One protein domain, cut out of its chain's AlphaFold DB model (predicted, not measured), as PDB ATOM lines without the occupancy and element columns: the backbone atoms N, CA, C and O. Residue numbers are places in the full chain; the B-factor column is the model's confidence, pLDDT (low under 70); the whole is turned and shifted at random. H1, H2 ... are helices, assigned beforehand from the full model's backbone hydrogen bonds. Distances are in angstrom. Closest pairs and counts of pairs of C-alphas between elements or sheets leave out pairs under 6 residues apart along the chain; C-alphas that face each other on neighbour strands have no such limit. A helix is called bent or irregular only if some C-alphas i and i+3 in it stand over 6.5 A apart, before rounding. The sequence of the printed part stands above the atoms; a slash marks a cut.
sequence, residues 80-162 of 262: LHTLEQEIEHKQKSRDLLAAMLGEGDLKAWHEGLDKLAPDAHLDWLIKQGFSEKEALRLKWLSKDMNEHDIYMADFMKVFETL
ATOM      1  N   LEU A  80     101.862 120.888 146.435       88.44
ATOM      2  CA  LEU A  80     102.202 120.178 147.663       88.44
ATOM      3  C   LEU A  80     103.385 119.234 147.434       88.44
ATOM      4  O   LEU A  80     104.347 119.287 148.188       88.44
ATOM      5  N   HIS A  81     103.362 118.463 146.346       91.69
ATOM      6  CA  HIS A  81     104.458 117.561 146.003       91.69
ATOM      7  C   HIS A  81     105.784 118.303 145.769       91.69
ATOM      8  O   HIS A  81     106.829 117.870 146.245       91.69
ATOM      9  N   THR A  82     105.757 119.447 145.077       89.44
ATOM     10  CA  THR A  82     106.955 120.287 144.915       89.44
ATOM     11  C   THR A  82     107.490 120.777 146.264       89.44
ATOM     12  O   THR A  82     108.691 120.705 146.501       89.44
ATOM     13  N   LEU A  83     106.617 121.234 147.168       90.31
ATOM     14  CA  LEU A  83     107.032 121.674 148.504       90.31
ATOM     15  C   LEU A  83     107.620 120.527 149.336       90.31
ATOM     16  O   LEU A  83     108.612 120.731 150.027       90.31
ATOM     17  N   GLU A  84     107.049 119.325 149.254       94.00
ATOM     18  CA  GLU A  84     107.592 118.134 149.918       94.00
ATOM     19  C   GLU A  84     109.017 117.825 149.433       94.00
ATOM     20  O   GLU A  84     109.903 117.602 150.256       94.00
ATOM     21  N   GLN A  85     109.271 117.908 148.121       93.69
ATOM     22  CA  GLN A  85     110.615 117.735 147.554       93.69
ATOM     23  C   GLN A  85     111.595 118.819 148.028       93.69
ATOM     24  O   GLN A  85     112.745 118.524 148.359       93.69
ATOM     25  N   GLU A  86     111.160 120.082 148.082       92.00
ATOM     26  CA  GLU A  86     111.990 121.179 148.589       92.00
ATOM     27  C   GLU A  86     112.322 121.009 150.076       92.00
ATOM     28  O   GLU A  86     113.456 121.273 150.486       92.00
ATOM     29  N   ILE A  87     111.359 120.556 150.884       95.00
ATOM     30  CA  ILE A  87     111.557 120.252 152.305       95.00
ATOM     31  C   ILE A  87     112.557 119.111 152.459       95.00
ATOM     32  O   ILE A  87     113.508 119.259 153.223       95.00
ATOM     33  N   GLU A  88     112.389 118.019 151.715       92.94
ATOM     34  CA  GLU A  88     113.308 116.881 151.758       92.94
ATOM     35  C   GLU A  88     114.735 117.313 151.393       92.94
ATOM     36  O   GLU A  88     115.697 116.976 152.085       92.94
ATOM     37  N   HIS A  89     114.888 118.121 150.342       89.88
ATOM     38  CA  HIS A  89     116.190 118.642 149.941       89.88
ATOM     39  C   HIS A  89     116.818 119.524 151.029       89.88
ATOM     40  O   HIS A  89     117.981 119.338 151.387       89.88
ATOM     41  N   LYS A  90     116.046 120.455 151.606       92.81
ATOM     42  CA  LYS A  90     116.526 121.330 152.688       92.81
ATOM     43  C   LYS A  90     116.870 120.554 153.957       92.81
ATOM     44  O   LYS A  90     117.830 120.917 154.631       92.81
ATOM     45  N   GLN A  91     116.120 119.501 154.277       90.00
ATOM     46  CA  GLN A  91     116.420 118.608 155.395       90.00
ATOM     47  C   GLN A  91     117.747 117.886 155.167       90.00
ATOM     48  O   GLN A  91     118.609 117.967 156.032       90.00
ATOM     49  N   LYS A  92     117.981 117.322 153.975       83.75
ATOM     50  CA  LYS A  92     119.279 116.720 153.624       83.75
ATOM     51  C   LYS A  92     120.437 117.710 153.762       83.75
ATOM     52  O   LYS A  92     121.473 117.363 154.316       83.75
ATOM     53  N   SER A  93     120.269 118.953 153.297       86.31
ATOM     54  CA  SER A  93     121.292 119.994 153.471       86.31
ATOM     55  C   SER A  93     121.538 120.338 154.942       86.31
ATOM     56  O   SER A  93     122.685 120.517 155.338       86.31
ATOM     57  N   ARG A  94     120.482 120.435 155.758       88.06
ATOM     58  CA  ARG A  94     120.612 120.657 157.204       88.06
ATOM     59  C   ARG A  94     121.352 119.501 157.865       88.06
ATOM     60  O   ARG A  94     122.256 119.757 158.645       88.06
ATOM     61  N   ASP A  95     120.969 118.267 157.560       78.69
ATOM     62  CA  ASP A  95     121.535 117.073 158.183       78.69
ATOM     63  C   ASP A  95     123.017 116.932 157.838       78.69
ATOM     64  O   ASP A  95     123.815 116.642 158.718       78.69
ATOM     65  N   LEU A  96     123.405 117.271 156.604       76.19
ATOM     66  CA  LEU A  96     124.809 117.421 156.223       76.19
ATOM     67  C   LEU A  96     125.542 118.435 157.112       76.19
ATOM     68  O   LEU A  96     126.602 118.128 157.646       76.19
ATOM     69  N   LEU A  97     124.997 119.644 157.277       79.75
ATOM     70  CA  LEU A  97     125.639 120.679 158.092       79.75
ATOM     71  C   LEU A  97     125.709 120.285 159.574       79.75
ATOM     72  O   LEU A  97     126.737 120.504 160.203       79.75
ATOM     73  N   ALA A  98     124.651 119.681 160.118       73.44
ATOM     74  CA  ALA A  98     124.624 119.182 161.491       73.44
ATOM     75  C   ALA A  98     125.662 118.071 161.698       73.44
ATOM     76  O   ALA A  98     126.403 118.092 162.675       73.44
ATOM     77  N   ALA A  99     125.771 117.150 160.738       66.75
ATOM     78  CA  ALA A  99     126.788 116.111 160.725       66.75
ATOM     79  C   ALA A  99     128.202 116.726 160.702       66.75
ATOM     80  O   ALA A  99     129.031 116.381 161.537       66.75
ATOM     81  N   MET A 100     128.462 117.713 159.838       67.81
ATOM     82  CA  MET A 100     129.749 118.430 159.795       67.81
ATOM     83  C   MET A 100     130.080 119.190 161.091       67.81
ATOM     84  O   MET A 100     131.253 119.432 161.364       67.81
ATOM     85  N   LEU A 101     129.073 119.573 161.879       71.81
ATOM     86  CA  LEU A 101     129.239 120.197 163.197       71.81
ATOM     87  C   LEU A 101     129.379 119.175 164.341       71.81
ATOM     88  O   LEU A 101     129.583 119.577 165.482       71.81
ATOM     89  N   GLY A 102     129.275 117.871 164.057       68.38
ATOM     90  CA  GLY A 102     129.295 116.809 165.068       68.38
ATOM     91  C   GLY A 102     127.986 116.669 165.857       68.38
ATOM     92  O   GLY A 102     127.956 116.010 166.890       68.38
ATOM     93  N   GLU A 103     126.894 117.277 165.388       68.88
ATOM     94  CA  GLU A 103     125.589 117.302 166.064       68.88
ATOM     95  C   GLU A 103     124.610 116.231 165.529       68.88
ATOM     96  O   GLU A 103     123.418 116.264 165.842       68.88
ATOM     97  N   GLY A 104     125.071 115.275 164.711       64.88
ATOM     98  CA  GLY A 104     124.209 114.271 164.079       64.88
ATOM     99  C   GLY A 104     124.929 113.018 163.577       64.88
ATOM    100  O   GLY A 104     126.151 112.914 163.643       64.88
ATOM    101  N   ASP A 105     124.149 112.061 163.062       66.12
ATOM    102  CA  ASP A 105     124.677 110.827 162.473       66.12
ATOM    103  C   ASP A 105     125.368 111.119 161.132       66.12
ATOM    104  O   ASP A 105     124.748 111.467 160.126       66.12
ATOM    105  N   LEU A 106     126.684 110.970 161.139       68.50
ATOM    106  CA  LEU A 106     127.578 111.191 160.010       68.50
ATOM    107  C   LEU A 106     127.708 109.950 159.105       68.50
ATOM    108  O   LEU A 106     128.293 110.039 158.022       68.50
ATOM    109  N   LYS A 107     127.169 108.789 159.504       67.00
ATOM    110  CA  LYS A 107     127.391 107.506 158.822       67.00
ATOM    111  C   LYS A 107     126.916 107.516 157.375       67.00
ATOM    112  O   LYS A 107     127.688 107.217 156.469       67.00
ATOM    113  N   ALA A 108     125.654 107.878 157.144       67.75
ATOM    114  CA  ALA A 108     125.078 107.869 155.799       67.75
ATOM    115  C   ALA A 108     125.800 108.849 154.858       67.75
ATOM    116  O   ALA A 108     125.905 108.602 153.655       67.75
ATOM    117  N   TRP A 109     126.318 109.949 155.410       74.00
ATOM    118  CA  TRP A 109     127.107 110.908 154.652       74.00
ATOM    119  C   TRP A 109     128.489 110.358 154.300       74.00
ATOM    120  O   TRP A 109     128.850 110.387 153.125       74.00
ATOM    121  N   HIS A 110     129.223 109.805 155.269       73.31
ATOM    122  CA  HIS A 110     130.528 109.190 155.019       73.31
ATOM    123  C   HIS A 110     130.443 108.026 154.040       73.31
ATOM    124  O   HIS A 110     131.208 107.988 153.086       73.31
ATOM    125  N   GLU A 111     129.470 107.127 154.201       70.94
ATOM    126  CA  GLU A 111     129.252 106.025 153.259       70.94
ATOM    127  C   GLU A 111     128.930 106.522 151.843       70.94
ATOM    128  O   GLU A 111     129.318 105.905 150.850       70.94
ATOM    129  N   GLY A 112     128.171 107.616 151.738       72.88
ATOM    130  CA  GLY A 112     127.847 108.231 150.457       72.88
ATOM    131  C   GLY A 112     129.068 108.874 149.806       72.88
ATOM    132  O   GLY A 112     129.295 108.687 148.611       72.88
ATOM    133  N   LEU A 113     129.855 109.618 150.584       75.19
ATOM    134  CA  LEU A 113     131.022 110.334 150.088       75.19
ATOM    135  C   LEU A 113     132.170 109.385 149.745       75.19
ATOM    136  O   LEU A 113     132.787 109.572 148.704       75.19
ATOM    137  N   ASP A 114     132.385 108.332 150.531       72.31
ATOM    138  CA  ASP A 114     133.378 107.299 150.229       72.31
ATOM    139  C   ASP A 114     133.063 106.578 148.907       72.31
ATOM    140  O   ASP A 114     133.940 106.345 148.082       72.31
ATOM    141  N   LYS A 115     131.780 106.316 148.617       72.69
ATOM    142  CA  LYS A 115     131.370 105.731 147.325       72.69
ATOM    143  C   LYS A 115     131.542 106.679 146.141       72.69
ATOM    144  O   LYS A 115     131.785 106.218 145.028       72.69
ATOM    145  N   LEU A 116     131.323 107.977 146.346       77.06
ATOM    146  CA  LEU A 116     131.320 108.973 145.269       77.06
ATOM    147  C   LEU A 116     132.708 109.562 144.998       77.06
ATOM    148  O   LEU A 116     133.032 109.852 143.849       77.06
ATOM    149  N   ALA A 117     133.492 109.785 146.050       77.00
ATOM    150  CA  ALA A 117     134.756 110.509 146.028       77.00
ATOM    151  C   ALA A 117     135.681 110.037 147.176       77.00
ATOM    152  O   ALA A 117     135.995 110.826 148.073       77.00
ATOM    153  N   PRO A 118     136.135 108.769 147.151       72.94
ATOM    154  CA  PRO A 118     136.876 108.147 148.254       72.94
ATOM    155  C   PRO A 118     138.175 108.883 148.602       72.94
ATOM    156  O   PRO A 118     138.464 109.113 149.774       72.94
ATOM    157  N   ASP A 119     138.947 109.293 147.594       76.88
ATOM    158  CA  ASP A 119     140.247 109.941 147.816       76.88
ATOM    159  C   ASP A 119     140.071 111.350 148.396       76.88
ATOM    160  O   ASP A 119     140.722 111.726 149.366       76.88
ATOM    161  N   ALA A 120     139.101 112.110 147.873       77.44
ATOM    162  CA  ALA A 120     138.786 113.441 148.389       77.44
ATOM    163  C   ALA A 120     138.222 113.392 149.819       77.44
ATOM    164  O   ALA A 120     138.434 114.322 150.600       77.44
ATOM    165  N   HIS A 121     137.498 112.324 150.165       78.06
ATOM    166  CA  HIS A 121     137.001 112.093 151.519       78.06
ATOM    167  C   HIS A 121     138.148 111.789 152.492       78.06
ATOM    168  O   HIS A 121     138.199 112.404 153.559       78.06
ATOM    169  N   LEU A 122     139.096 110.930 152.104       71.00
ATOM    170  CA  LEU A 122     140.297 110.628 152.888       71.00
ATOM    171  C   LEU A 122     141.149 111.885 153.129       71.00
ATOM    172  O   LEU A 122     141.449 112.217 154.276       71.00
ATOM    173  N   ASP A 123     141.451 112.636 152.067       78.06
ATOM    174  CA  ASP A 123     142.193 113.899 152.149       78.06
ATOM    175  C   ASP A 123     141.515 114.905 153.086       78.06
ATOM    176  O   ASP A 123     142.167 115.666 153.808       78.06
ATOM    177  N   TRP A 124     140.182 114.946 153.054       79.75
ATOM    178  CA  TRP A 124     139.404 115.822 153.914       79.75
ATOM    179  C   TRP A 124     139.476 115.392 155.382       79.75
ATOM    180  O   TRP A 124     139.683 116.259 156.230       79.75
ATOM    181  N   LEU A 125     139.368 114.092 155.683       73.44
ATOM    182  CA  LEU A 125     139.521 113.563 157.044       73.44
ATOM    183  C   LEU A 125     140.902 113.899 157.617       73.44
ATOM    184  O   LEU A 125     140.989 114.434 158.719       73.44
ATOM    185  N   ILE A 126     141.965 113.701 156.835       74.81
ATOM    186  CA  ILE A 126     143.330 114.050 157.250       74.81
ATOM    187  C   ILE A 126     143.436 115.548 157.581       74.81
ATOM    188  O   ILE A 126     143.997 115.938 158.606       74.81
ATOM    189  N   LYS A 127     142.812 116.418 156.774       79.94
ATOM    190  CA  LYS A 127     142.759 117.867 157.046       79.94
ATOM    191  C   LYS A 127     141.957 118.248 158.292       79.94
ATOM    192  O   LYS A 127     142.231 119.303 158.856       79.94
ATOM    193  N   GLN A 128     140.983 117.439 158.710       73.25
ATOM    194  CA  GLN A 128     140.252 117.658 159.966       73.25
ATOM    195  C   GLN A 128     141.052 117.222 161.205       73.25
ATOM    196  O   GLN A 128     140.573 117.390 162.323       73.25
ATOM    197  N   GLY A 129     142.278 116.715 161.026       69.31
ATOM    198  CA  GLY A 129     143.174 116.335 162.117       69.31
ATOM    199  C   GLY A 129     143.142 114.850 162.468       69.31
ATOM    200  O   GLY A 129     143.793 114.462 163.433       69.31
ATOM    201  N   PHE A 130     142.431 114.026 161.692       67.31
ATOM    202  CA  PHE A 130     142.543 112.574 161.803       67.31
ATOM    203  C   PHE A 130     143.889 112.125 161.232       67.31
ATOM    204  O   PHE A 130     144.313 112.573 160.166       67.31
ATOM    205  N   SER A 131     144.564 111.211 161.917       70.81
ATOM    206  CA  SER A 131     145.697 110.490 161.343       70.81
ATOM    207  C   SER A 131     145.250 109.656 160.141       70.81
ATOM    208  O   SER A 131     144.090 109.256 160.038       70.81
ATOM    209  N   GLU A 132     146.180 109.329 159.243       65.88
ATOM    210  CA  GLU A 132     145.905 108.439 158.105       65.88
ATOM    211  C   GLU A 132     145.311 107.097 158.579       65.88
ATOM    212  O   GLU A 132     144.353 106.594 157.995       65.88
ATOM    213  N   LYS A 133     145.794 106.582 159.720       65.19
ATOM    214  CA  LYS A 133     145.281 105.368 160.370       65.19
ATOM    215  C   LYS A 133     143.817 105.518 160.785       65.19
ATOM    216  O   LYS A 133     143.013 104.633 160.513       65.19
ATOM    217  N   GLU A 134     143.448 106.620 161.434       62.81
ATOM    218  CA  GLU A 134     142.060 106.893 161.836       62.81
ATOM    219  C   GLU A 134     141.154 107.127 160.622       62.81
ATOM    220  O   GLU A 134     140.025 106.638 160.591       62.81
ATOM    221  N   ALA A 135     141.660 107.799 159.589       66.38
ATOM    222  CA  ALA A 135     140.911 108.100 158.376       66.38
ATOM    223  C   ALA A 135     140.646 106.847 157.514       66.38
ATOM    224  O   ALA A 135     139.524 106.638 157.048       66.38
ATOM    225  N   LEU A 136     141.634 105.956 157.370       64.31
ATOM    226  CA  LEU A 136     141.462 104.645 156.732       64.31
ATOM    227  C   LEU A 136     140.564 103.715 157.566       64.31
ATOM    228  O   LEU A 136     139.756 102.970 157.012       64.31
ATOM    229  N   ARG A 137     140.619 103.803 158.903       61.75
ATOM    230  CA  ARG A 137     139.700 103.076 159.799       61.75
ATOM    231  C   ARG A 137     138.250 103.536 159.648       61.75
ATOM    232  O   ARG A 137     137.352 102.698 159.623       61.75
ATOM    233  N   LEU A 138     138.024 104.841 159.499       59.53
ATOM    234  CA  LEU A 138     136.710 105.428 159.214       59.53
ATOM    235  C   LEU A 138     136.142 104.955 157.870       59.53
ATOM    236  O   LEU A 138     134.944 104.705 157.759       59.53
ATOM    237  N   LYS A 139     137.011 104.769 156.872       58.69
ATOM    238  CA  LYS A 139     136.665 104.193 155.568       58.69
ATOM    239  C   LYS A 139     136.235 102.721 155.666       58.69
ATOM    240  O   LYS A 139     135.330 102.286 154.961       58.69
ATOM    241  N   TRP A 140     136.851 101.955 156.568       53.56
ATOM    242  CA  TRP A 140     136.604 100.515 156.733       53.56
ATOM    243  C   TRP A 140     135.417 100.160 157.642       53.56
ATOM    244  O   TRP A 140     134.839  99.079 157.502       53.56
ATOM    245  N   LEU A 141     135.034 101.037 158.574       50.53
ATOM    246  CA  LEU A 141     134.038 100.739 159.604       50.53
ATOM    247  C   LEU A 141     132.839 101.677 159.506       50.53
ATOM    248  O   LEU A 141     132.715 102.670 160.214       50.53
ATOM    249  N   SER A 142     131.875 101.283 158.682       47.72
ATOM    250  CA  SER A 142     130.536 101.872 158.618       47.72
ATOM    251  C   SER A 142     129.665 101.580 159.859       47.72
ATOM    252  O   SER A 142     128.464 101.310 159.758       47.72
ATOM    253  N   LYS A 143     130.223 101.602 161.073       44.66
ATOM    254  CA  LYS A 143     129.459 101.433 162.318       44.66
ATOM    255  C   LYS A 143     129.834 102.497 163.342       44.66
ATOM    256  O   LYS A 143     130.985 102.593 163.726       44.66
ATOM    257  N   ASP A 144     128.793 103.237 163.717       46.97
ATOM    258  CA  ASP A 144     128.623 104.166 164.837       46.97
ATOM    259  C   ASP A 144     129.865 104.932 165.309       46.97
ATOM    260  O   ASP A 144     130.762 104.418 165.972       46.97
ATOM    261  N   MET A 145     129.891 106.215 164.971       50.72
ATOM    262  CA  MET A 145     131.091 107.042 165.028       50.72
ATOM    263  C   MET A 145     131.252 107.830 166.332       50.72
ATOM    264  O   MET A 145     132.107 108.703 166.426       50.72
ATOM    265  N   ASN A 146     130.459 107.499 167.350       49.19
ATOM    266  CA  ASN A 146     130.577 108.084 168.686       49.19
ATOM    267  C   ASN A 146     131.366 107.201 169.672       49.19
ATOM    268  O   ASN A 146     131.546 107.592 170.821       49.19
ATOM    269  N   GLU A 147     131.864 106.033 169.242       51.25
ATOM    270  CA  GLU A 147     132.539 105.057 170.118       51.25
ATOM    271  C   GLU A 147     133.860 104.517 169.528       51.25
ATOM    272  O   GLU A 147     134.229 103.364 169.757       51.25
ATOM    273  N   HIS A 148     134.592 105.341 168.765       52.16
ATOM    274  CA  HIS A 148     135.821 104.943 168.054       52.16
ATOM    275  C   HIS A 148     136.860 104.264 168.965       52.16
ATOM    276  O   HIS A 148     137.386 103.202 168.629       52.16
ATOM    277  N   ASP A 149     137.097 104.825 170.151       53.62
ATOM    278  CA  ASP A 149     138.091 104.298 171.088       53.62
ATOM    279  C   ASP A 149     137.652 102.973 171.717       53.62
ATOM    280  O   ASP A 149     138.469 102.075 171.918       53.62
ATOM    281  N   ILE A 150     136.354 102.821 171.994       55.78
ATOM    282  CA  ILE A 150     135.795 101.635 172.656       55.78
ATOM    283  C   ILE A 150     135.735 100.469 171.671       55.78
ATOM    284  O   ILE A 150     136.204  99.378 171.989       55.78
ATOM    285  N   TYR A 151     135.242 100.702 170.450       58.81
ATOM    286  CA  TYR A 151     135.223  99.677 169.408       58.81
ATOM    287  C   TYR A 151     136.633  99.185 169.080       58.81
ATOM    288  O   TYR A 151     136.852  97.980 168.974       58.81
ATOM    289  N   MET A 152     137.602 100.096 168.934       57.12
ATOM    290  CA  MET A 152     138.981  99.708 168.643       57.12
ATOM    291  C   MET A 152     139.646  99.013 169.828       57.12
ATOM    292  O   MET A 152     140.378  98.048 169.611       57.12
ATOM    293  N   ALA A 153     139.372  99.443 171.061       64.06
ATOM    294  CA  ALA A 153     139.820  98.728 172.249       64.06
ATOM    295  C   ALA A 153     139.249  97.305 172.282       64.06
ATOM    296  O   ALA A 153     139.998  96.367 172.541       64.06
ATOM    297  N   ASP A 154     137.971  97.112 171.953       62.78
ATOM    298  CA  ASP A 154     137.341  95.791 171.916       62.78
ATOM    299  C   ASP A 154     137.827  94.935 170.735       62.78
ATOM    300  O   ASP A 154     138.111  93.749 170.910       62.78
ATOM    301  N   PHE A 155     137.999  95.523 169.547       64.44
ATOM    302  CA  PHE A 155     138.593  94.859 168.387       64.44
ATOM    303  C   PHE A 155     140.011  94.390 168.716       64.44
ATOM    304  O   PHE A 155     140.313  93.204 168.596       64.44
ATOM    305  N   MET A 156     140.869  95.282 169.217       64.88
ATOM    306  CA  MET A 156     142.226  94.914 169.610       64.88
ATOM    307  C   MET A 156     142.212  93.907 170.755       64.88
ATOM    308  O   MET A 156     142.951  92.940 170.685       64.88
ATOM    309  N   LYS A 157     141.323  94.021 171.744       69.50
ATOM    310  CA  LYS A 157     141.188  93.040 172.834       69.50
ATOM    311  C   LYS A 157     140.827  91.637 172.337       69.50
ATOM    312  O   LYS A 157     141.320  90.650 172.878       69.50
ATOM    313  N   VAL A 158     139.996  91.521 171.300       66.50
ATOM    314  CA  VAL A 158     139.681  90.226 170.673       66.50
ATOM    315  C   VAL A 158     140.873  89.721 169.850       66.50
ATOM    316  O   VAL A 158     141.306  88.579 170.025       66.50
ATOM    317  N   PHE A 159     141.446  90.564 168.990       64.69
ATOM    318  CA  PHE A 159     142.513  90.189 168.051       64.69
ATOM    319  C   PHE A 159     143.918  90.116 168.684       64.69
ATOM    320  O   PHE A 159     144.841  89.519 168.121       64.69
ATOM    321  N   GLU A 160     144.111  90.658 169.883       66.44
ATOM    322  CA  GLU A 160     145.342  90.546 170.667       66.44
ATOM    323  C   GLU A 160     145.615  89.090 171.054       66.44
ATOM    324  O   GLU A 160     146.769  88.660 171.062       66.44
ATOM    325  N   THR A 161     144.567  88.303 171.295       68.38
ATOM    326  CA  THR A 161     144.711  86.885 171.653       68.38
ATOM    327  C   THR A 161     145.019  85.984 170.456       68.38
ATOM    328  O   THR A 161     145.554  84.893 170.631       68.38
ATOM    329  N   LEU A 162     144.717  86.431 169.232       67.00
ATOM    330  CA  LEU A 162     144.936  85.644 168.021       67.00
ATOM    331  C   LEU A 162     146.406  85.665 167.614       67.00
ATOM    332  O   LEU A 162     147.001  86.728 167.468       67.00
TER     333      LEU A 162
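AT A GLANCE: This is residues 80 to 162 of the 262 residues of the protein "Transcriptional regulator MerR family" of Vibrio maritimus (UniProt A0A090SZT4). Picture a small body of three short helices, H2, H3 and H4, with H3 and H4 folded back on each other as a helical hairpin, and one helical arm at each end of the whole: residues 80 to 91 of the long H1 stick out at one end, and residues 153 to 162, of which 153 to 159 belong to H5, stick out at the other. These two arms make the length, and the body without them is far shorter, spanning 29 by 26 by 19 A. You have 83 residues printed, with five named helices in the order H1, H2, H3, H4, H5 and no named strand; the class is all helix. The whole is loose, with a radius of gyration of the C-alphas of 16.1 A, and its C-alphas span 59 by 23 by 21 A.

IN THESE COORDINATES: Begin at C-alpha 80, at (102.202, 120.178, 147.663), where H1 starts; it takes residues 80 to 100, the longest helix with 21 residues, and is 30.2 A from first to last C-alpha, ending with C-alpha 100 at (129.749, 118.430, 159.795). After six residues you reach H2, residues 107 to 116, 14.2 A long. One residue further on comes H3, residues 118 to 127, 14.4 A long, which starts at C-alpha 118 at (136.876, 108.147, 148.254). Four residues lead to H4, residues 132 to 140, 12.3 A long. Seven more lead to H5, residues 148 to 159, 16.2 A long, whose last C-alpha stands at (142.513, 90.189, 168.051). None of the helices is bent or irregular.

HOW THE PARTS SIT: Look first at H3 and H4, a helical hairpin: they touch, with 7 pairs of C-alphas within 8 A, and run opposite ways at a steep tilt of 41 degrees. Their closest C-alphas are those of Leu 125 and Ala 135, 5.8 A apart. H2 and H3 only just touch, with 3 pairs of C-alphas within 8 A, the closest being those of Asp 114 and His 121 at 6.1 A; they run opposite ways at a steep tilt of 56 degrees. From the same Asp 114 look to Lys 139, where H2 and H4 only just touch, again with 3 pairs; these closest C-alphas are 7.0 A apart, and the two lines are about perpendicular, at 84 degrees. The helix packing is mostly crossed, with none of these three pairs at a shallow tilt. Going outward, H1 and H2 are close but not clearly touching: their closest C-alphas, those of Leu 96 and Trp 109, are 7.1 A apart, and their lines are about perpendicular, at 85 degrees. H1 is apart from H3, H4 and H5. H5 touches no helix and is apart from H4, the helix before it, as well as from H2 and H3. In H1, H2, H3, H4 and H5 you will find every O i to N i+4 pair within hydrogen-bond range.

THE WHOLE: Take the C-alphas of Leu 80 and Thr 161 for the greatest distance, 59.1 A. The printed part runs from 80 to 162 and has no cut. The links from H2 to H3 and from H3 to H4 are tight, those from H1 to H2 and from H4 to H5 are short, and no link is long. Read the B-factor column for the model's confidence: the mean pLDDT of the printed part is 70.9, and 42 residues are under 70, namely 99 to 100, 102 to 108, 129 to 130 and 132 to 162. H1 has a mean pLDDT of 86, while H4 has 62 and H5 has 61.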